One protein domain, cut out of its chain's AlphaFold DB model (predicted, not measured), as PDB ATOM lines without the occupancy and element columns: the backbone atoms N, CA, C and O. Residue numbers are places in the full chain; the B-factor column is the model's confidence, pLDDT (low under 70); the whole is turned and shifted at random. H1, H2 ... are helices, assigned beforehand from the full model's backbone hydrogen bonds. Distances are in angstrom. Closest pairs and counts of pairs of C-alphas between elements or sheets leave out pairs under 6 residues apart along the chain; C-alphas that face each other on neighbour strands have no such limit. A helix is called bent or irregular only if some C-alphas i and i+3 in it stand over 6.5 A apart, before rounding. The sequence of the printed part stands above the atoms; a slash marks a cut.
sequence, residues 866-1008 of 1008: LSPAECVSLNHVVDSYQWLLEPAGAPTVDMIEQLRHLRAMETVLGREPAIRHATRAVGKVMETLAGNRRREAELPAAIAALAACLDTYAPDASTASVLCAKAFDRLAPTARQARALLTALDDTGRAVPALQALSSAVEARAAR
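Overview. This is residues 866 to 1008 of the 1008 residues of an uncharacterized protein of Bordetella genomosp. 9 (UniProt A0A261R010). Two lobes lie along one long axis: a small lobe of H1, H2 and H3, in which H1 packs at a slant on residues 902 to 909 of H3 and H2 on its residues 899 to 903, and a larger lobe of H4 to H8. In the larger lobe H6 crosses H4 of the hairpin H4 and H5, H8 packs on H6, and H7 is side by side with H8. The printed part has 143 residues with eight named helices, H1 to H8 in order, and no named strand: all helix. It is loose, with a radius of gyration of the C-alphas of 18.6 A, and spans 61 by 31 by 26 A.

Along the chain. Find C-alpha 868 at (77.105, 17.049, 27.124), where H1 begins and runs to 879. H2 is 882 to 885; H3, 893 to 909, covers 24.5 A. At C-alpha 912, (77.803, 13.741, 18.660), H4 begins and reaches 929 after 25.4 A. H5, 933 to 953, covers 30.7 A, with a kink of 34 degrees near residue 940; it is irregular, but only just: C-alphas 937 and 940 are 6.9 A apart. H6 is 957 to 971, H7 975 to 986, and H8 993 to 1006, ending at (59.822, 10.917, 3.120).

Arrangement. Look at Val 878 and Leu 902, the closest C-alphas of H1 and H3, 6.5 A apart; these helices touch at a steep tilt of 39 degrees, opposite ways. H2 touches H3 at Leu 885 and Leu 899, closest C-alphas 6.3 A apart. H3 and H4 meet only through their link. H4 and H5, a hairpin, touch at 18 degrees, with Ala 921 and Leu 946 closest, C-alphas 5.0 A apart. H6 touches H4 at 73 degrees, only just about perpendicular, closest at C-alphas 919 and 967, 4.4 A. H8 touches H6 at a steep tilt of 53 degrees, closest at C-alphas 961 and 997, 4.2 A. H7 and H8, a hairpin, touch at C-alphas 982 and 999, their closest, 6.5 A apart. Each O i to N i+4 pair is within hydrogen-bond range in H1, H3, H4, H6, H7 and H8, against 13 of 17 in H5; H2 is too short for one.

Size, cuts and confidence. The C-alphas of Gly 889 and Arg 934 are the two farthest apart, 63.2 A. The printed part has no cut and no long link. Its mean pLDDT is 76.7, with 30 residues under 70, among them 890 to 895 and 987 to 991.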
ATOM      1  N   LEU A 866      72.893  10.733  26.716       61.22
ATOM      2  CA  LEU A 866      73.871  11.343  27.617       61.22
ATOM      3  C   LEU A 866      73.829  12.878  27.554       61.22
ATOM      4  O   LEU A 866      73.726  13.473  26.474       61.22
ATOM      5  N   SER A 867      73.993  13.550  28.693       73.38
ATOM      6  CA  SER A 867      74.247  14.995  28.739       73.38
ATOM      7  C   SER A 867      75.578  15.360  28.053       73.38
ATOM      8  O   SER A 867      76.398  14.483  27.774       73.38
ATOM      9  N   PRO A 868      75.832  16.644  27.728       73.31
ATOM     10  CA  PRO A 868      77.105  17.049  27.124       73.31
ATOM     11  C   PRO A 868      78.321  16.714  27.998       73.31
ATOM     12  O   PRO A 868      79.344  16.313  27.459       73.31
ATOM     13  N   ALA A 869      78.191  16.821  29.326       61.22
ATOM     14  CA  ALA A 869      79.254  16.466  30.262       61.22
ATOM     15  C   ALA A 869      79.540  14.957  30.239       61.22
ATOM     16  O   ALA A 869      80.685  14.561  30.067       61.22
ATOM     17  N   GLU A 870      78.503  14.116  30.296       61.72
ATOM     18  CA  GLU A 870      78.655  12.655  30.210       61.72
ATOM     19  C   GLU A 870      79.230  12.198  28.858       61.72
ATOM     20  O   GLU A 870      79.970  11.220  28.817       61.72
ATOM     21  N   CYS A 871      78.948  12.910  27.757       69.94
ATOM     22  CA  CYS A 871      79.603  12.654  26.468       69.94
ATOM     23  C   CYS A 871      81.109  12.945  26.528       69.94
ATOM     24  O   CYS A 871      81.890  12.148  26.026       69.94
ATOM     25  N   VAL A 872      81.520  14.056  27.151       70.44
ATOM     26  CA  VAL A 872      82.940  14.422  27.309       70.44
ATOM     27  C   VAL A 872      83.657  13.446  28.247       70.44
ATOM     28  O   VAL A 872      84.715  12.938  27.895       70.44
ATOM     29  N   SER A 873      83.052  13.093  29.387       63.16
ATOM     30  CA  SER A 873      83.589  12.065  30.288       63.16
ATOM     31  C   SER A 873      83.726  10.704  29.601       63.16
ATOM     32  O   SER A 873      84.734  10.032  29.790       63.16
ATOM     33  N   LEU A 874      82.751  10.299  28.777       69.44
ATOM     34  CA  LEU A 874      82.847   9.050  28.018       69.44
ATOM     35  C   LEU A 874      83.884   9.136  26.887       69.44
ATOM     36  O   LEU A 874      84.513   8.123  26.593       69.44
ATOM     37  N   ASN A 875      84.106  10.314  26.293       76.94
ATOM     38  CA  ASN A 875      85.188  10.513  25.330       76.94
ATOM     39  C   ASN A 875      86.546  10.320  26.008       76.94
ATOM     40  O   ASN A 875      87.293   9.466  25.563       76.94
ATOM     41  N   HIS A 876      86.801  10.971  27.148       69.62
ATOM     42  CA  HIS A 876      88.045  10.784  27.909       69.62
ATOM     43  C   HIS A 876      88.306   9.325  28.316       69.62
ATOM     44  O   HIS A 876      89.457   8.902  28.363       69.62
ATOM     45  N   VAL A 877      87.253   8.537  28.561       69.88
ATOM     46  CA  VAL A 877      87.374   7.086  28.782       69.88
ATOM     47  C   VAL A 877      87.739   6.338  27.493       69.88
ATOM     48  O   VAL A 877      88.531   5.406  27.545       69.88
ATOM     49  N   VAL A 878      87.198   6.714  26.331       80.06
ATOM     50  CA  VAL A 878      87.614   6.134  25.039       80.06
ATOM     51  C   VAL A 878      89.059   6.529  24.704       80.06
ATOM     52  O   VAL A 878      89.841   5.658  24.331       80.06
ATOM     53  N   ASP A 879      89.428   7.791  24.931       77.81
ATOM     54  CA  ASP A 879      90.780   8.330  24.747       77.81
ATOM     55  C   ASP A 879      91.797   7.582  25.637       77.81
ATOM     56  O   ASP A 879      92.850   7.160  25.165       77.81
ATOM     57  N   SER A 880      91.467   7.296  26.907       71.81
ATOM     58  CA  SER A 880      92.353   6.523  27.798       71.81
ATOM     59  C   SER A 880      92.487   5.038  27.418       71.81
ATOM     60  O   SER A 880      93.368   4.349  27.932       71.81
ATOM     61  N   TYR A 881      91.642   4.536  26.513       74.75
ATOM     62  CA  TYR A 881      91.762   3.211  25.891       74.75
ATOM     63  C   TYR A 881      92.256   3.270  24.435       74.75
ATOM     64  O   TYR A 881      92.251   2.245  23.754       74.75
ATOM     65  N   GLN A 882      92.739   4.419  23.947       75.94
ATOM     66  CA  GLN A 882      93.228   4.566  22.568       75.94
ATOM     67  C   GLN A 882      94.402   3.620  22.247       75.94
ATOM     68  O   GLN A 882      94.488   3.109  21.134       75.94
ATOM     69  N   TRP A 883      95.224   3.261  23.239       74.00
ATOM     70  CA  TRP A 883      96.283   2.248  23.103       74.00
ATOM     71  C   TRP A 883      95.769   0.842  22.730       74.00
ATOM     72  O   TRP A 883      96.512   0.054  22.150       74.00
ATOM     73  N   LEU A 884      94.500   0.512  23.014       68.19
ATOM     74  CA  LEU A 884      93.885  -0.732  22.538       68.19
ATOM     75  C   LEU A 884      93.530  -0.667  21.050       68.19
ATOM     76  O   LEU A 884      93.462  -1.716  20.418       68.19
ATOM     77  N   LEU A 885      93.285   0.528  20.492       69.25
ATOM     78  CA  LEU A 885      92.888   0.727  19.090       69.25
ATOM     79  C   LEU A 885      94.031   0.457  18.103       69.25
ATOM     80  O   LEU A 885      93.744   0.088  16.957       69.25
ATOM     81  N   GLU A 886      95.276   0.575  18.571       73.94
ATOM     82  CA  GLU A 886      96.534   0.347  17.850       73.94
ATOM     83  C   GLU A 886      97.305  -0.878  18.405       73.94
ATOM     84  O   GLU A 886      98.424  -0.748  18.903       73.94
ATOM     85  N   PRO A 887      96.739  -2.102  18.362       60.50
ATOM     86  CA  PRO A 887      97.410  -3.264  18.926       60.50
ATOM     87  C   PRO A 887      98.642  -3.633  18.087       60.50
ATOM     88  O   PRO A 887      98.524  -3.967  16.907       60.50
ATOM     89  N   ALA A 888      99.819  -3.668  18.716       56.19
ATOM     90  CA  ALA A 888     101.097  -4.054  18.101       56.19
ATOM     91  C   ALA A 888     101.214  -5.566  17.766       56.19
ATOM     92  O   ALA A 888     102.300  -6.143  17.776       56.19
ATOM     93  N   GLY A 889     100.091  -6.240  17.504       72.62
ATOM     94  CA  GLY A 889     100.002  -7.675  17.250       72.62
ATOM     95  C   GLY A 889      98.572  -8.127  16.941       72.62
ATOM     96  O   GLY A 889      97.619  -7.351  17.024       72.62
ATOM     97  N   ALA A 890      98.410  -9.401  16.576       57.03
ATOM     98  CA  ALA A 890      97.108  -9.957  16.205       57.03
ATOM     99  C   ALA A 890      96.124  -9.957  17.404       57.03
ATOM    100  O   ALA A 890      96.437 -10.554  18.439       57.03
ATOM    101  N   PRO A 891      94.937  -9.326  17.293       67.19
ATOM    102  CA  PRO A 891      93.996  -9.219  18.404       67.19
ATOM    103  C   PRO A 891      93.305 -10.556  18.710       67.19
ATOM    104  O   PRO A 891      92.948 -11.313  17.806       67.19
ATOM    105  N   THR A 892      93.070 -10.837  19.996       69.19
ATOM    106  CA  THR A 892      92.278 -12.003  20.431       69.19
ATOM    107  C   THR A 892      90.791 -11.810  20.119       69.19
ATOM    108  O   THR A 892      90.334 -10.686  19.929       69.19
ATOM    109  N   VAL A 893      90.009 -12.896  20.090       64.81
ATOM    110  CA  VAL A 893      88.575 -12.854  19.731       64.81
ATOM    111  C   VAL A 893      87.780 -11.890  20.625       64.81
ATOM    112  O   VAL A 893      87.042 -11.052  20.109       64.81
ATOM    113  N   ASP A 894      87.998 -11.927  21.940       60.97
ATOM    114  CA  ASP A 894      87.341 -11.007  22.879       60.97
ATOM    115  C   ASP A 894      87.811  -9.556  22.677       60.97
ATOM    116  O   ASP A 894      87.014  -8.616  22.736       60.97
ATOM    117  N   MET A 895      89.097  -9.361  22.360       66.19
ATOM    118  CA  MET A 895      89.646  -8.037  22.070       66.19
ATOM    119  C   MET A 895      89.123  -7.481  20.738       66.19
ATOM    120  O   MET A 895      88.976  -6.271  20.623       66.19
ATOM    121  N   ILE A 896      88.750  -8.320  19.764       71.62
ATOM    122  CA  ILE A 896      88.046  -7.894  18.539       71.62
ATOM    123  C   ILE A 896      86.653  -7.338  18.877       71.62
ATOM    124  O   ILE A 896      86.258  -6.312  18.317       71.62
ATOM    125  N   GLU A 897      85.907  -7.948  19.807       71.06
ATOM    126  CA  GLU A 897      84.622  -7.387  20.251       71.06
ATOM    127  C   GLU A 897      84.802  -6.077  21.034       71.06
ATOM    128  O   GLU A 897      84.046  -5.128  20.804       71.06
ATOM    129  N   GLN A 898      85.818  -5.977  21.898       71.25
ATOM    130  CA  GLN A 898      86.145  -4.745  22.633       71.25
ATOM    131  C   GLN A 898      86.612  -3.616  21.699       71.25
ATOM    132  O   GLN A 898      86.113  -2.496  21.794       71.25
ATOM    133  N   LEU A 899      87.478  -3.913  20.728       77.00
ATOM    134  CA  LEU A 899      87.884  -3.002  19.652       77.00
ATOM    135  C   LEU A 899      86.683  -2.493  18.853       77.00
ATOM    136  O   LEU A 899      86.595  -1.307  18.540       77.00
ATOM    137  N   ARG A 900      85.727  -3.377  18.549       77.62
ATOM    138  CA  ARG A 900      84.477  -3.011  17.873       77.62
ATOM    139  C   ARG A 900      83.601  -2.100  18.734       77.62
ATOM    140  O   ARG A 900      82.993  -1.179  18.196       77.62
ATOM    141  N   HIS A 901      83.557  -2.323  20.050       75.19
ATOM    142  CA  HIS A 901      82.875  -1.435  20.995       75.19
ATOM    143  C   HIS A 901      83.543  -0.053  21.039       75.19
ATOM    144  O   HIS A 901      82.851   0.951  20.881       75.19
ATOM    145  N   LEU A 902      84.868   0.006  21.208       78.69
ATOM    146  CA  LEU A 902      85.629   1.256  21.294       78.69
ATOM    147  C   LEU A 902      85.515   2.080  20.004       78.69
ATOM    148  O   LEU A 902      85.047   3.211  20.075       78.69
ATOM    149  N   ARG A 903      85.794   1.501  18.826       82.56
ATOM    150  CA  ARG A 903      85.704   2.205  17.524       82.56
ATOM    151  C   ARG A 903      84.293   2.715  17.207       82.56
ATOM    152  O   ARG A 903      84.125   3.769  16.591       82.56
ATOM    153  N   ALA A 904      83.256   1.993  17.633       79.88
ATOM    154  CA  ALA A 904      81.874   2.449  17.490       79.88
ATOM    155  C   ALA A 904      81.525   3.579  18.475       79.88
ATOM    156  O   ALA A 904      80.780   4.486  18.113       79.88
ATOM    157  N   MET A 905      82.056   3.560  19.704       78.56
ATOM    158  CA  MET A 905      81.888   4.669  20.652       78.56
ATOM    159  C   MET A 905      82.655   5.912  20.198       78.56
ATOM    160  O   MET A 905      82.055   6.976  20.140       78.56
ATOM    161  N   GLU A 906      83.911   5.768  19.785       86.38
ATOM    162  CA  GLU A 906      84.764   6.804  19.186       86.38
ATOM    163  C   GLU A 906      84.070   7.504  18.001       86.38
ATOM    164  O   GLU A 906      83.808   8.707  18.040       86.38
ATOM    165  N   THR A 907      83.666   6.746  16.971       84.62
ATOM    166  CA  THR A 907      83.010   7.321  15.781       84.62
ATOM    167  C   THR A 907      81.626   7.911  16.051       84.62
ATOM    168  O   THR A 907      81.174   8.767  15.285       84.62
ATOM    169  N   VAL A 908      80.935   7.497  17.117       83.56
ATOM    170  CA  VAL A 908      79.676   8.119  17.552       83.56
ATOM    171  C   VAL A 908      79.936   9.382  18.376       83.56
ATOM    172  O   VAL A 908      79.292  10.398  18.124       83.56
ATOM    173  N   LEU A 909      80.877   9.356  19.323       81.19
ATOM    174  CA  LEU A 909      81.200  10.479  20.207       81.19
ATOM    175  C   LEU A 909      81.826  11.638  19.435       81.19
ATOM    176  O   LEU A 909      81.342  12.758  19.571       81.19
ATOM    177  N   GLY A 910      82.772  11.380  18.526       84.12
ATOM    178  CA  GLY A 910      83.332  12.414  17.646       84.12
ATOM    179  C   GLY A 910      82.285  13.085  16.743       84.12
ATOM    180  O   GLY A 910      82.419  14.254  16.384       84.12
ATOM    181  N   ARG A 911      81.186  12.386  16.416       85.62
ATOM    182  CA  ARG A 911      80.057  12.934  15.639       85.62
ATOM    183  C   ARG A 911      78.971  13.580  16.504       85.62
ATOM    184  O   ARG A 911      78.179  14.369  15.990       85.62
ATOM    185  N   GLU A 912      78.896  13.282  17.798       87.50
ATOM    186  CA  GLU A 912      77.803  13.741  18.660       87.50
ATOM    187  C   GLU A 912      77.747  15.278  18.829       87.50
ATOM    188  O   GLU A 912      76.641  15.823  18.731       87.50
ATOM    189  N   PRO A 913      78.866  16.020  19.002       85.12
ATOM    190  CA  PRO A 913      78.861  17.483  18.988       85.12
ATOM    191  C   PRO A 913      78.302  18.048  17.680       85.12
ATOM    192  O   PRO A 913      77.367  18.850  17.710       85.12
ATOM    193  N   ALA A 914      78.798  17.563  16.536       85.44
ATOM    194  CA  ALA A 914      78.339  17.965  15.209       85.44
ATOM    195  C   ALA A 914      76.824  17.761  15.047       85.44
ATOM    196  O   ALA A 914      76.103  18.690  14.681       85.44
ATOM    197  N   ILE A 915      76.304  16.581  15.414       86.31
ATOM    198  CA  ILE A 915      74.867  16.301  15.322       86.31
ATOM    199  C   ILE A 915      74.066  17.163  16.317       86.31
ATOM    200  O   ILE A 915      72.971  17.611  15.975       86.31
ATOM    201  N   ARG A 916      74.578  17.473  17.520       85.06
ATOM    202  CA  ARG A 916      73.912  18.393  18.474       85.06
ATOM    203  C   ARG A 916      73.840  19.826  17.952       85.06
ATOM    204  O   ARG A 916      72.794  20.464  18.093       85.06
ATOM    205  N   HIS A 917      74.905  20.326  17.330       85.56
ATOM    206  CA  HIS A 917      74.920  21.646  16.701       85.56
ATOM    207  C   HIS A 917      73.982  21.693  15.482       85.56
ATOM    208  O   HIS A 917      73.105  22.560  15.434       85.56
ATOM    209  N   ALA A 918      74.043  20.695  14.592       85.62
ATOM    210  CA  ALA A 918      73.130  20.567  13.455       85.62
ATOM    211  C   ALA A 918      71.658  20.457  13.898       85.62
ATOM    212  O   ALA A 918      70.796  21.135  13.347       85.62
ATOM    213  N   THR A 919      71.356  19.694  14.958       87.69
ATOM    214  CA  THR A 919      69.995  19.572  15.523       87.69
ATOM    215  C   THR A 919      69.438  20.928  15.973       87.69
ATOM    216  O   THR A 919      68.262  21.212  15.744       87.69
ATOM    217  N   ARG A 920      70.269  21.798  16.567       88.19
ATOM    218  CA  ARG A 920      69.866  23.166  16.942       88.19
ATOM    219  C   ARG A 920      69.671  24.066  15.719       88.19
ATOM    220  O   ARG A 920      68.690  24.804  15.674       88.19
ATOM    221  N   ALA A 921      70.573  24.005  14.740       85.69
ATOM    222  CA  ALA A 921      70.506  24.836  13.540       85.69
ATOM    223  C   ALA A 921      69.304  24.472  12.648       85.69
ATOM    224  O   ALA A 921      68.489  25.339  12.331       85.69
ATOM    225  N   VAL A 922      69.123  23.181  12.345       86.31
ATOM    226  CA  VAL A 922      67.942  22.663  11.637       86.31
ATOM    227  C   VAL A 922      66.669  22.976  12.423       86.31
ATOM    228  O   VAL A 922      65.710  23.473  11.841       86.31
ATOM    229  N   GLY A 923      66.665  22.783  13.748       86.94
ATOM    230  CA  GLY A 923      65.530  23.143  14.604       86.94
ATOM    231  C   GLY A 923      65.128  24.617  14.476       86.94
ATOM    232  O   GLY A 923      63.945  24.916  14.339       86.94
ATOM    233  N   LYS A 924      66.103  25.536  14.422       88.12
ATOM    234  CA  LYS A 924      65.850  26.969  14.207       88.12
ATOM    235  C   LYS A 924      65.266  27.252  12.817       88.12
ATOM    236  O   LYS A 924      64.279  27.976  12.734       88.12
ATOM    237  N   VAL A 925      65.816  26.654  11.754       84.62
ATOM    238  CA  VAL A 925      65.274  26.772  10.381       84.62
ATOM    239  C   VAL A 925      63.830  26.256  10.318       84.62
ATOM    240  O   VAL A 925      62.947  26.925   9.775       84.62
ATOM    241  N   MET A 926      63.552  25.114  10.954       84.00
ATOM    242  CA  MET A 926      62.201  24.563  11.080       84.00
ATOM    243  C   MET A 926      61.248  25.487  11.856       84.00
ATOM    244  O   MET A 926      60.092  25.624  11.464       84.00
ATOM    245  N   GLU A 927      61.702  26.142  12.929       84.81
ATOM    246  CA  GLU A 927      60.896  27.100  13.703       84.81
ATOM    247  C   GLU A 927      60.651  28.442  12.995       84.81
ATOM    248  O   GLU A 927      59.647  29.103  13.288       84.81
ATOM    249  N   THR A 928      61.534  28.855  12.079       84.25
ATOM    250  CA  THR A 928      61.282  30.003  11.196       84.25
ATOM    251  C   THR A 928      60.285  29.648  10.094       84.25
ATOM    252  O   THR A 928      59.325  30.388   9.900       84.25
ATOM    253  N   LEU A 929      60.430  28.480   9.452       77.75
ATOM    254  CA  LEU A 929      59.548  28.020   8.366       77.75
ATOM    255  C   LEU A 929      58.154  27.573   8.842       77.75
ATOM    256  O   LEU A 929      57.186  27.672   8.096       77.75
ATOM    257  N   ALA A 930      58.021  27.106  10.087       77.44
ATOM    258  CA  ALA A 930      56.724  26.804  10.701       77.44
ATOM    259  C   ALA A 930      56.042  28.034  11.341       77.44
ATOM    260  O   ALA A 930      54.964  27.904  11.927       77.44
ATOM    261  N   GLY A 931      56.674  29.211  11.287       73.94
ATOM    262  CA  GLY A 931      56.136  30.457  11.824       73.94
ATOM    263  C   GLY A 931      55.176  31.163  10.862       73.94
ATOM    264  O   GLY A 931      55.268  31.031   9.649       73.94
ATOM    265  N   ASN A 932      54.275  31.990  11.404       62.62
ATOM    266  CA  ASN A 932      53.569  32.987  10.591       62.62
ATOM    267  C   ASN A 932      54.577  33.961   9.952       62.62
ATOM    268  O   ASN A 932      55.588  34.271  10.585       62.62
ATOM    269  N   ARG A 933      54.221  34.542   8.792       67.69
ATOM    270  CA  ARG A 933      55.042  35.441   7.941       67.69
ATOM    271  C   ARG A 933      55.986  36.421   8.657       67.69
ATOM    272  O   ARG A 933      57.074  36.712   8.185       67.69
ATOM    273  N   ARG A 934      55.619  36.893   9.852       67.00
ATOM    274  CA  ARG A 934      56.474  37.719  10.729       67.00
ATOM    275  C   ARG A 934      57.854  37.112  11.056       67.00
ATOM    276  O   ARG A 934      58.717  37.868  11.480       67.00
ATOM    277  N   ARG A 935      58.066  35.799  10.883       74.38
ATOM    278  CA  ARG A 935      59.375  35.126  11.039       74.38
ATOM    279  C   ARG A 935      60.156  34.914   9.735       74.38
ATOM    280  O   ARG A 935      61.295  34.466   9.801       74.38
ATOM    281  N   GLU A 936      59.618  35.281   8.572       73.75
ATOM    282  CA  GLU A 936      60.340  35.182   7.289       73.75
ATOM    283  C   GLU A 936      61.635  36.019   7.311       73.75
ATOM    284  O   GLU A 936      62.664  35.585   6.804       73.75
ATOM    285  N   ALA A 937      61.639  37.156   8.018       82.00
ATOM    286  CA  ALA A 937      62.830  37.982   8.236       82.00
ATOM    287  C   ALA A 937      63.928  37.314   9.098       82.00
ATOM    288  O   ALA A 937      65.089  37.711   9.026       82.00
ATOM    289  N   GLU A 938      63.598  36.298   9.904       86.44
ATOM    290  CA  GLU A 938      64.577  35.527  10.689       86.44
ATOM    291  C   GLU A 938      65.198  34.375   9.872       86.44
ATOM    292  O   GLU A 938      66.254  33.855  10.247       86.44
ATOM    293  N   LEU A 939      64.571  33.978   8.755       82.00
ATOM    294  CA  LEU A 939      64.972  32.822   7.952       82.00
ATOM    295  C   LEU A 939      66.401  32.939   7.381       82.00
ATOM    296  O   LEU A 939      67.155  31.981   7.562       82.00
ATOM    297  N   PRO A 940      66.858  34.070   6.797       81.62
ATOM    298  CA  PRO A 940      68.240  34.189   6.317       81.62
ATOM    299  C   PRO A 940      69.275  33.979   7.432       81.62
ATOM    300  O   PRO A 940      70.287  33.314   7.225       81.62
ATOM    301  N   ALA A 941      68.991  34.461   8.646       83.31
ATOM    302  CA  ALA A 941      69.858  34.280   9.812       83.31
ATOM    303  C   ALA A 941      69.784  32.861  10.414       83.31
ATOM    304  O   ALA A 941      70.703  32.436  11.116       83.31
ATOM    305  N   ALA A 942      68.702  32.115  10.174       84.38
ATOM    306  CA  ALA A 942      68.624  30.690  10.494       84.38
ATOM    307  C   ALA A 942      69.396  29.842   9.467       84.38
ATOM    308  O   ALA A 942      70.136  28.944   9.861       84.38
ATOM    309  N   ILE A 943      69.293  30.174   8.175       81.44
ATOM    310  CA  ILE A 943      70.024  29.512   7.085       81.44
ATOM    311  C   ILE A 943      71.531  29.760   7.210       81.44
ATOM    312  O   ILE A 943      72.294  28.803   7.155       81.44
ATOM    313  N   ALA A 944      71.971  30.995   7.474       81.00
ATOM    314  CA  ALA A 944      73.386  31.304   7.706       81.00
ATOM    315  C   ALA A 944      73.963  30.549   8.921       81.00
ATOM    316  O   ALA A 944      75.096  30.076   8.878       81.00
ATOM    317  N   ALA A 945      73.170  30.369   9.984       83.81
ATOM    318  CA  ALA A 945      73.565  29.569  11.144       83.81
ATOM    319  C   ALA A 945      73.609  28.055  10.854       83.81
ATOM    320  O   ALA A 945      74.358  27.338  11.516       83.81
ATOM    321  N   LEU A 946      72.829  27.559   9.885       85.94
ATOM    322  CA  LEU A 946      72.929  26.183   9.393       85.94
ATOM    323  C   LEU A 946      74.131  26.005   8.459       85.94
ATOM    324  O   LEU A 946      74.855  25.033   8.635       85.94
ATOM    325  N   ALA A 947      74.377  26.943   7.541       82.94
ATOM    326  CA  ALA A 947      75.549  26.942   6.666       82.94
ATOM    327  C   ALA A 947      76.839  26.899   7.493       82.94
ATOM    328  O   ALA A 947      77.511  25.877   7.482       82.94
ATOM    329  N   ALA A 948      77.070  27.889   8.364       84.69
ATOM    330  CA  ALA A 948      78.255  27.922   9.224       84.69
ATOM    331  C   ALA A 948      78.393  26.675  10.128       84.69
ATOM    332  O   ALA A 948      79.503  26.265  10.461       84.69
ATOM    333  N   CYS A 949      77.280  26.041  10.521       88.25
ATOM    334  CA  CYS A 949      77.308  24.774  11.252       88.25
ATOM    335  C   CYS A 949      77.761  23.596  10.375       88.25
ATOM    336  O   CYS A 949      78.461  22.717  10.866       88.25
ATOM    337  N   LEU A 950      77.356  23.544   9.106       85.94
ATOM    338  CA  LEU A 950      77.801  22.511   8.172       85.94
ATOM    339  C   LEU A 950      79.248  22.770   7.743       85.94
ATOM    340  O   LEU A 950      80.059  21.865   7.872       85.94
ATOM    341  N   ASP A 951      79.614  24.007   7.409       85.69
ATOM    342  CA  ASP A 951      80.989  24.401   7.065       85.69
ATOM    343  C   ASP A 951      81.998  24.043   8.183       85.69
ATOM    344  O   ASP A 951      83.134  23.670   7.905       85.69
ATOM    345  N   THR A 952      81.573  24.098   9.456       88.06
ATOM    346  CA  THR A 952      82.404  23.730  10.624       88.06
ATOM    347  C   THR A 952      82.524  22.214  10.850       88.06
ATOM    348  O   THR A 952      83.531  21.758  11.389       88.06
ATOM    349  N   TYR A 953      81.501  21.421  10.506       87.00
ATOM    350  CA  TYR A 953      81.375  20.018  10.948       87.00
ATOM    351  C   TYR A 953      81.193  18.985   9.817       87.00
ATOM    352  O   TYR A 953      81.124  17.785  10.087       87.00
ATOM    353  N   ALA A 954      81.083  19.431   8.569       87.56
ATOM    354  CA  ALA A 954      80.829  18.624   7.382       87.56
ATOM    355  C   ALA A 954      81.387  19.327   6.125       87.56
ATOM    356  O   ALA A 954      80.627  19.965   5.394       87.56
ATOM    357  N   PRO A 955      82.702  19.213   5.852       79.88
ATOM    358  CA  PRO A 955      83.342  19.885   4.715       79.88
ATOM    359  C   PRO A 955      82.894  19.344   3.345       79.88
ATOM    360  O   PRO A 955      83.176  19.959   2.320       79.88
ATOM    361  N   ASP A 956      82.200  18.202   3.307       86.88
ATOM    362  CA  ASP A 956      81.655  17.591   2.101       86.88
ATOM    363  C   ASP A 956      80.119  17.464   2.159       86.88
ATOM    364  O   ASP A 956      79.507  17.232   3.208       86.88
ATOM    365  N   ALA A 957      79.480  17.570   0.990       79.19
ATOM    366  CA  ALA A 957      78.021  17.548   0.857       79.19
ATOM    367  C   ALA A 957      77.372  16.230   1.329       79.19
ATOM    368  O   ALA A 957      76.230  16.237   1.797       79.19
ATOM    369  N   SER A 958      78.089  15.105   1.249       81.62
ATOM    370  CA  SER A 958      77.626  13.801   1.734       81.62
ATOM    371  C   SER A 958      77.520  13.782   3.262       81.62
ATOM    372  O   SER A 958      76.454  13.462   3.792       81.62
ATOM    373  N   THR A 959      78.567  14.193   3.986       82.62
ATOM    374  CA  THR A 959      78.527  14.327   5.452       82.62
ATOM    375  C   THR A 959      77.504  15.374   5.883       82.62
ATOM    376  O   THR A 959      76.788  15.156   6.860       82.62
ATOM    377  N   ALA A 960      77.354  16.468   5.129       83.94
ATOM    378  CA  ALA A 960      76.359  17.497   5.415       83.94
ATOM    379  C   ALA A 960      74.925  16.944   5.320       83.94
ATOM    380  O   ALA A 960      74.122  17.150   6.232       83.94
ATOM    381  N   SER A 961      74.618  16.164   4.275       82.38
ATOM    382  CA  SER A 961      73.334  15.461   4.134       82.38
ATOM    383  C   SER A 961      73.114  14.449   5.269       82.38
ATOM    384  O   SER A 961      72.041  14.412   5.874       82.38
ATOM    385  N   VAL A 962      74.149  13.692   5.661       84.00
ATOM    386  CA  VAL A 962      74.078  12.739   6.785       84.00
ATOM    387  C   VAL A 962      73.846  13.441   8.131       84.00
ATOM    388  O   VAL A 962      73.005  12.980   8.908       84.00
ATOM    389  N   LEU A 963      74.516  14.565   8.418       85.88
ATOM    390  CA  LEU A 963      74.265  15.364   9.624       85.88
ATOM    391  C   LEU A 963      72.846  15.943   9.625       85.88
ATOM    392  O   LEU A 963      72.147  15.825  10.635       85.88
ATOM    393  N   CYS A 964      72.389  16.501   8.501       85.44
ATOM    394  CA  CYS A 964      71.019  16.989   8.335       85.44
ATOM    395  C   CYS A 964      69.984  15.875   8.557       85.44
ATOM    396  O   CYS A 964      69.005  16.092   9.273       85.44
ATOM    397  N   ALA A 965      70.219  14.664   8.043       83.94
ATOM    398  CA  ALA A 965      69.347  13.508   8.251       83.94
ATOM    399  C   ALA A 965      69.324  13.050   9.717       83.94
ATOM    400  O   ALA A 965      68.248  12.869  10.289       83.94
ATOM    401  N   LYS A 966      70.488  12.929  10.370       83.00
ATOM    402  CA  LYS A 966      70.581  12.562  11.796       83.00
ATOM    403  C   LYS A 966      69.969  13.639  12.708       83.00
ATOM    404  O   LYS A 966      69.377  13.291  13.729       83.00
ATOM    405  N   ALA A 967      70.040  14.917  12.330       85.62
ATOM    406  CA  ALA A 967      69.330  16.016  12.987       85.62
ATOM    407  C   ALA A 967      67.802  15.914  12.798       85.62
ATOM    408  O   ALA A 967      67.057  15.976  13.779       85.62
ATOM    409  N   PHE A 968      67.321  15.673  11.572       81.69
ATOM    410  CA  PHE A 968      65.894  15.455  11.283       81.69
ATOM    411  C   PHE A 968      65.322  14.239  12.032       81.69
ATOM    412  O   PHE A 968      64.216  14.307  12.571       81.69
ATOM    413  N   ASP A 969      66.086  13.150  12.136       80.44
ATOM    414  CA  ASP A 969      65.719  11.945  12.891       80.44
ATOM    415  C   ASP A 969      65.566  12.202  14.403       80.44
ATOM    416  O   ASP A 969      64.767  11.524  15.056       80.44
ATOM    417  N   ARG A 970      66.309  13.174  14.959       81.44
ATOM    418  CA  ARG A 970      66.223  13.602  16.372       81.44
ATOM    419  C   ARG A 970      65.086  14.594  16.616       81.44
ATOM    420  O   ARG A 970      64.405  14.490  17.631       81.44
ATOM    421  N   LEU A 971      64.854  15.522  15.684       82.25
ATOM    422  CA  LEU A 971      63.719  16.456  15.731       82.25
ATOM    423  C   LEU A 971      62.372  15.745  15.503       82.25
ATOM    424  O   LEU A 971      61.338  16.230  15.959       82.25
ATOM    425  N   ALA A 972      62.395  14.595  14.817       81.31
ATOM    426  CA  ALA A 972      61.257  13.717  14.540       81.31
ATOM    427  C   ALA A 972      59.970  14.451  14.077       81.31
ATOM    428  O   ALA A 972      58.889  14.202  14.623       81.31
ATOM    429  N   PRO A 973      60.052  15.363  13.086       78.25
ATOM    430  CA  PRO A 973      58.921  16.196  12.701       78.25
ATOM    431  C   PRO A 973      57.798  15.401  12.033       78.25
ATOM    432  O   PRO A 973      58.008  14.349  11.426       78.25
ATOM    433  N   THR A 974      56.580  15.937  12.120       78.56
ATOM    434  CA  THR A 974      55.405  15.332  11.482       78.56
ATOM    435  C   THR A 974      55.514  15.382   9.957       78.56
ATOM    436  O   THR A 974      56.084  16.316   9.394       78.56
ATOM    437  N   ALA A 975      54.883  14.429   9.259       73.31
ATOM    438  CA  ALA A 975      54.870  14.399   7.793       73.31
ATOM    439  C   ALA A 975      54.308  15.692   7.157       73.31
ATOM    440  O   ALA A 975      54.728  16.075   6.068       73.31
ATOM    441  N   ARG A 976      53.401  16.405   7.848       74.62
ATOM    442  CA  ARG A 976      52.912  17.727   7.416       74.62
ATOM    443  C   ARG A 976      54.006  18.797   7.499       74.62
ATOM    444  O   ARG A 976      54.131  19.581   6.568       74.62
ATOM    445  N   GLN A 977      54.797  18.818   8.574       76.31
ATOM    446  CA  GLN A 977      55.934  19.739   8.704       76.31
ATOM    447  C   GLN A 977      57.025  19.418   7.677       76.31
ATOM    448  O   GLN A 977      57.498  20.329   7.014       76.31
ATOM    449  N   ALA A 978      57.370  18.141   7.489       73.56
ATOM    450  CA  ALA A 978      58.359  17.724   6.492       73.56
ATOM    451  C   ALA A 978      57.967  18.156   5.066       73.56
ATOM    452  O   ALA A 978      58.785  18.735   4.361       73.56
ATOM    453  N   ARG A 979      56.699  17.963   4.666       74.06
ATOM    454  CA  ARG A 979      56.192  18.427   3.360       74.06
ATOM    455  C   ARG A 979      56.177  19.951   3.226       74.06
ATOM    456  O   ARG A 979      56.550  20.446   2.175       74.06
ATOM    457  N   ALA A 980      55.785  20.678   4.276       74.69
ATOM    458  CA  ALA A 980      55.809  22.143   4.268       74.69
ATOM    459  C   ALA A 980      57.240  22.704   4.154       74.69
ATOM    460  O   ALA A 980      57.454  23.704   3.474       74.69
ATOM    461  N   LEU A 981      58.219  22.037   4.781       71.38
ATOM    462  CA  LEU A 981      59.635  22.347   4.591       71.38
ATOM    463  C   LEU A 981      60.095  22.065   3.162       71.38
ATOM    464  O   LEU A 981      60.738  22.939   2.604       71.38
ATOM    465  N   LEU A 982      59.746  20.921   2.559       74.62
ATOM    466  CA  LEU A 982      60.099  20.646   1.158       74.62
ATOM    467  C   LEU A 982      59.578  21.742   0.221       74.62
ATOM    468  O   LEU A 982      60.372  22.325  -0.500       74.62
ATOM    469  N   THR A 983      58.299  22.127   0.312       77.12
ATOM    470  CA  THR A 983      57.760  23.206  -0.538       77.12
ATOM    471  C   THR A 983      58.461  24.551  -0.326       77.12
ATOM    472  O   THR A 983      58.730  25.256  -1.290       77.12
ATOM    473  N   ALA A 984      58.819  24.904   0.916       69.69
ATOM    474  CA  ALA A 984      59.556  26.144   1.188       69.69
ATOM    475  C   ALA A 984      61.051  26.065   0.806       69.69
ATOM    476  O   ALA A 984      61.698  27.096   0.608       69.69
ATOM    477  N   LEU A 985      61.609  24.854   0.710       70.44
ATOM    478  CA  LEU A 985      62.955  24.594   0.205       70.44
ATOM    479  C   LEU A 985      62.982  24.577  -1.328       70.44
ATOM    480  O   LEU A 985      63.943  25.086  -1.887       70.44
ATOM    481  N   ASP A 986      61.943  24.109  -2.021       71.19
ATOM    482  CA  ASP A 986      61.826  24.233  -3.484       71.19
ATOM    483  C   ASP A 986      61.826  25.710  -3.923       71.19
ATOM    484  O   ASP A 986      62.565  26.091  -4.837       71.19
ATOM    485  N   ASP A 987      61.079  26.562  -3.209       62.88
ATOM    486  CA  ASP A 987      61.003  28.011  -3.454       62.88
ATOM    487  C   ASP A 987      62.331  28.762  -3.184       62.88
ATOM    488  O   ASP A 987      62.503  29.894  -3.637       62.88
ATOM    489  N   THR A 988      63.286  28.168  -2.449       61.81
ATOM    490  CA  THR A 988      64.525  28.847  -1.990       61.81
ATOM    491  C   THR A 988      65.840  28.123  -2.324       61.81
ATOM    492  O   THR A 988      66.921  28.710  -2.230       61.81
ATOM    493  N   GLY A 989      65.794  26.852  -2.720       52.62
ATOM    494  CA  GLY A 989      66.899  25.900  -2.548       52.62
ATOM    495  C   GLY A 989      67.938  25.832  -3.667       52.62
ATOM    496  O   GLY A 989      68.955  25.154  -3.515       52.62
ATOM    497  N   ARG A 990      67.738  26.532  -4.790       52.72
ATOM    498  CA  ARG A 990      68.634  26.423  -5.963       52.72
ATOM    499  C   ARG A 990      70.019  27.059  -5.780       52.72
ATOM    500  O   ARG A 990      70.884  26.817  -6.614       52.72
ATOM    501  N   ALA A 991      70.239  27.845  -4.722       53.84
ATOM    502  CA  ALA A 991      71.437  28.679  -4.564       53.84
ATOM    503  C   ALA A 991      72.359  28.326  -3.377       53.84
ATOM    504  O   ALA A 991      73.431  28.914  -3.266       53.84
ATOM    505  N   VAL A 992      71.974  27.413  -2.470       73.31
ATOM    506  CA  VAL A 992      72.704  27.196  -1.202       73.31
ATOM    507  C   VAL A 992      72.923  25.697  -0.922       73.31
ATOM    508  O   VAL A 992      71.946  24.993  -0.656       73.31
ATOM    509  N   PRO A 993      74.178  25.195  -0.885       74.19
ATOM    510  CA  PRO A 993      74.476  23.778  -0.634       74.19
ATOM    511  C   PRO A 993      73.894  23.232   0.680       74.19
ATOM    512  O   PRO A 993      73.391  22.111   0.719       74.19
ATOM    513  N   ALA A 994      73.867  24.047   1.741       68.25
ATOM    514  CA  ALA A 994      73.246  23.692   3.021       68.25
ATOM    515  C   ALA A 994      71.745  23.349   2.899       68.25
ATOM    516  O   ALA A 994      71.251  22.479   3.616       68.25
ATOM    517  N   LEU A 995      71.020  23.996   1.976       73.12
ATOM    518  CA  LEU A 995      69.601  23.717   1.721       73.12
ATOM    519  C   LEU A 995      69.413  22.455   0.871       73.12
ATOM    520  O   LEU A 995      68.469  21.710   1.107       73.12
ATOM    521  N   GLN A 996      70.331  22.165  -0.054       79.25
ATOM    522  CA  GLN A 996      70.327  20.929  -0.851       79.25
ATOM    523  C   GLN A 996      70.629  19.694   0.020       79.25
ATOM    524  O   GLN A 996      69.927  18.679  -0.043       79.25
ATOM    525  N   ALA A 997      71.615  19.806   0.916       77.38
ATOM    526  CA  ALA A 997      71.895  18.804   1.945       77.38
ATOM    527  C   ALA A 997      70.679  18.573   2.862       77.38
ATOM    528  O   ALA A 997      70.371  17.433   3.209       77.38
ATOM    529  N   LEU A 998      69.948  19.638   3.213       76.31
ATOM    530  CA  LEU A 998      68.717  19.532   3.995       76.31
ATOM    531  C   LEU A 998      67.571  18.882   3.202       76.31
ATOM    532  O   LEU A 998      66.916  17.992   3.736       76.31
ATOM    533  N   SER A 999      67.346  19.273   1.944       80.06
ATOM    534  CA  SER A 999      66.276  18.723   1.100       80.06
ATOM    535  C   SER A 999      66.454  17.220   0.884       80.06
ATOM    536  O   SER A 999      65.575  16.445   1.260       80.06
ATOM    537  N   SER A1000      67.647  16.790   0.449       81.50
ATOM    538  CA  SER A1000      67.973  15.366   0.255       81.50
ATOM    539  C   SER A1000      67.749  14.522   1.518       81.50
ATOM    540  O   SER A1000      67.239  13.404   1.442       81.50
ATOM    541  N   ALA A1001      68.048  15.070   2.701       76.25
ATOM    542  CA  ALA A1001      67.793  14.420   3.983       76.25
ATOM    543  C   ALA A1001      66.290  14.274   4.304       76.25
ATOM    544  O   ALA A1001      65.886  13.277   4.914       76.25
ATOM    545  N   VAL A1002      65.454  15.234   3.892       78.81
ATOM    546  CA  VAL A1002      63.992  15.180   4.060       78.81
ATOM    547  C   VAL A1002      63.345  14.273   3.016       78.81
ATOM    548  O   VAL A1002      62.500  13.461   3.383       78.81
ATOM    549  N   GLU A1003      63.773  14.326   1.756       79.88
ATOM    550  CA  GLU A1003      63.346  13.425   0.675       79.88
ATOM    551  C   GLU A1003      63.645  11.963   1.027       79.88
ATOM    552  O   GLU A1003      62.739  11.127   1.089       79.88
ATOM    553  N   ALA A1004      64.896  11.666   1.399       75.69
ATOM    554  CA  ALA A1004      65.313  10.340   1.842       75.69
ATOM    555  C   ALA A1004      64.619   9.892   3.140       75.69
ATOM    556  O   ALA A1004      64.673   8.713   3.483       75.69
ATOM    557  N   ARG A1005      63.984  10.793   3.902       69.12
ATOM    558  CA  ARG A1005      63.136  10.459   5.061       69.12
ATOM    559  C   ARG A1005      61.642  10.388   4.713       69.12
ATOM    560  O   ARG A1005      60.907   9.725   5.431       69.12
ATOM    561  N   ALA A1006      61.189  11.018   3.632       71.44
ATOM    562  CA  ALA A1006      59.822  10.917   3.120       71.44
ATOM    563  C   ALA A1006      59.589   9.636   2.297       71.44
ATOM    564  O   ALA A1006      58.449   9.193   2.173       71.44
ATOM    565  N   ALA A1007      60.662   9.040   1.767       71.50
ATOM    566  CA  ALA A1007      60.666   7.755   1.066       71.50
ATOM    567  C   ALA A1007      60.806   6.514   1.988       71.50
ATOM    568  O   ALA A1007      60.905   5.399   1.478       71.50
ATOM    569  N   ARG A1008      60.851   6.694   3.319       66.38
ATOM    570  CA  ARG A1008      61.007   5.638   4.342       66.38
ATOM    571  C   ARG A1008      59.844   5.627   5.334       66.38
ATOM    572  O   ARG A1008      59.436   4.507   5.705       66.38
TER     573      ARG A1008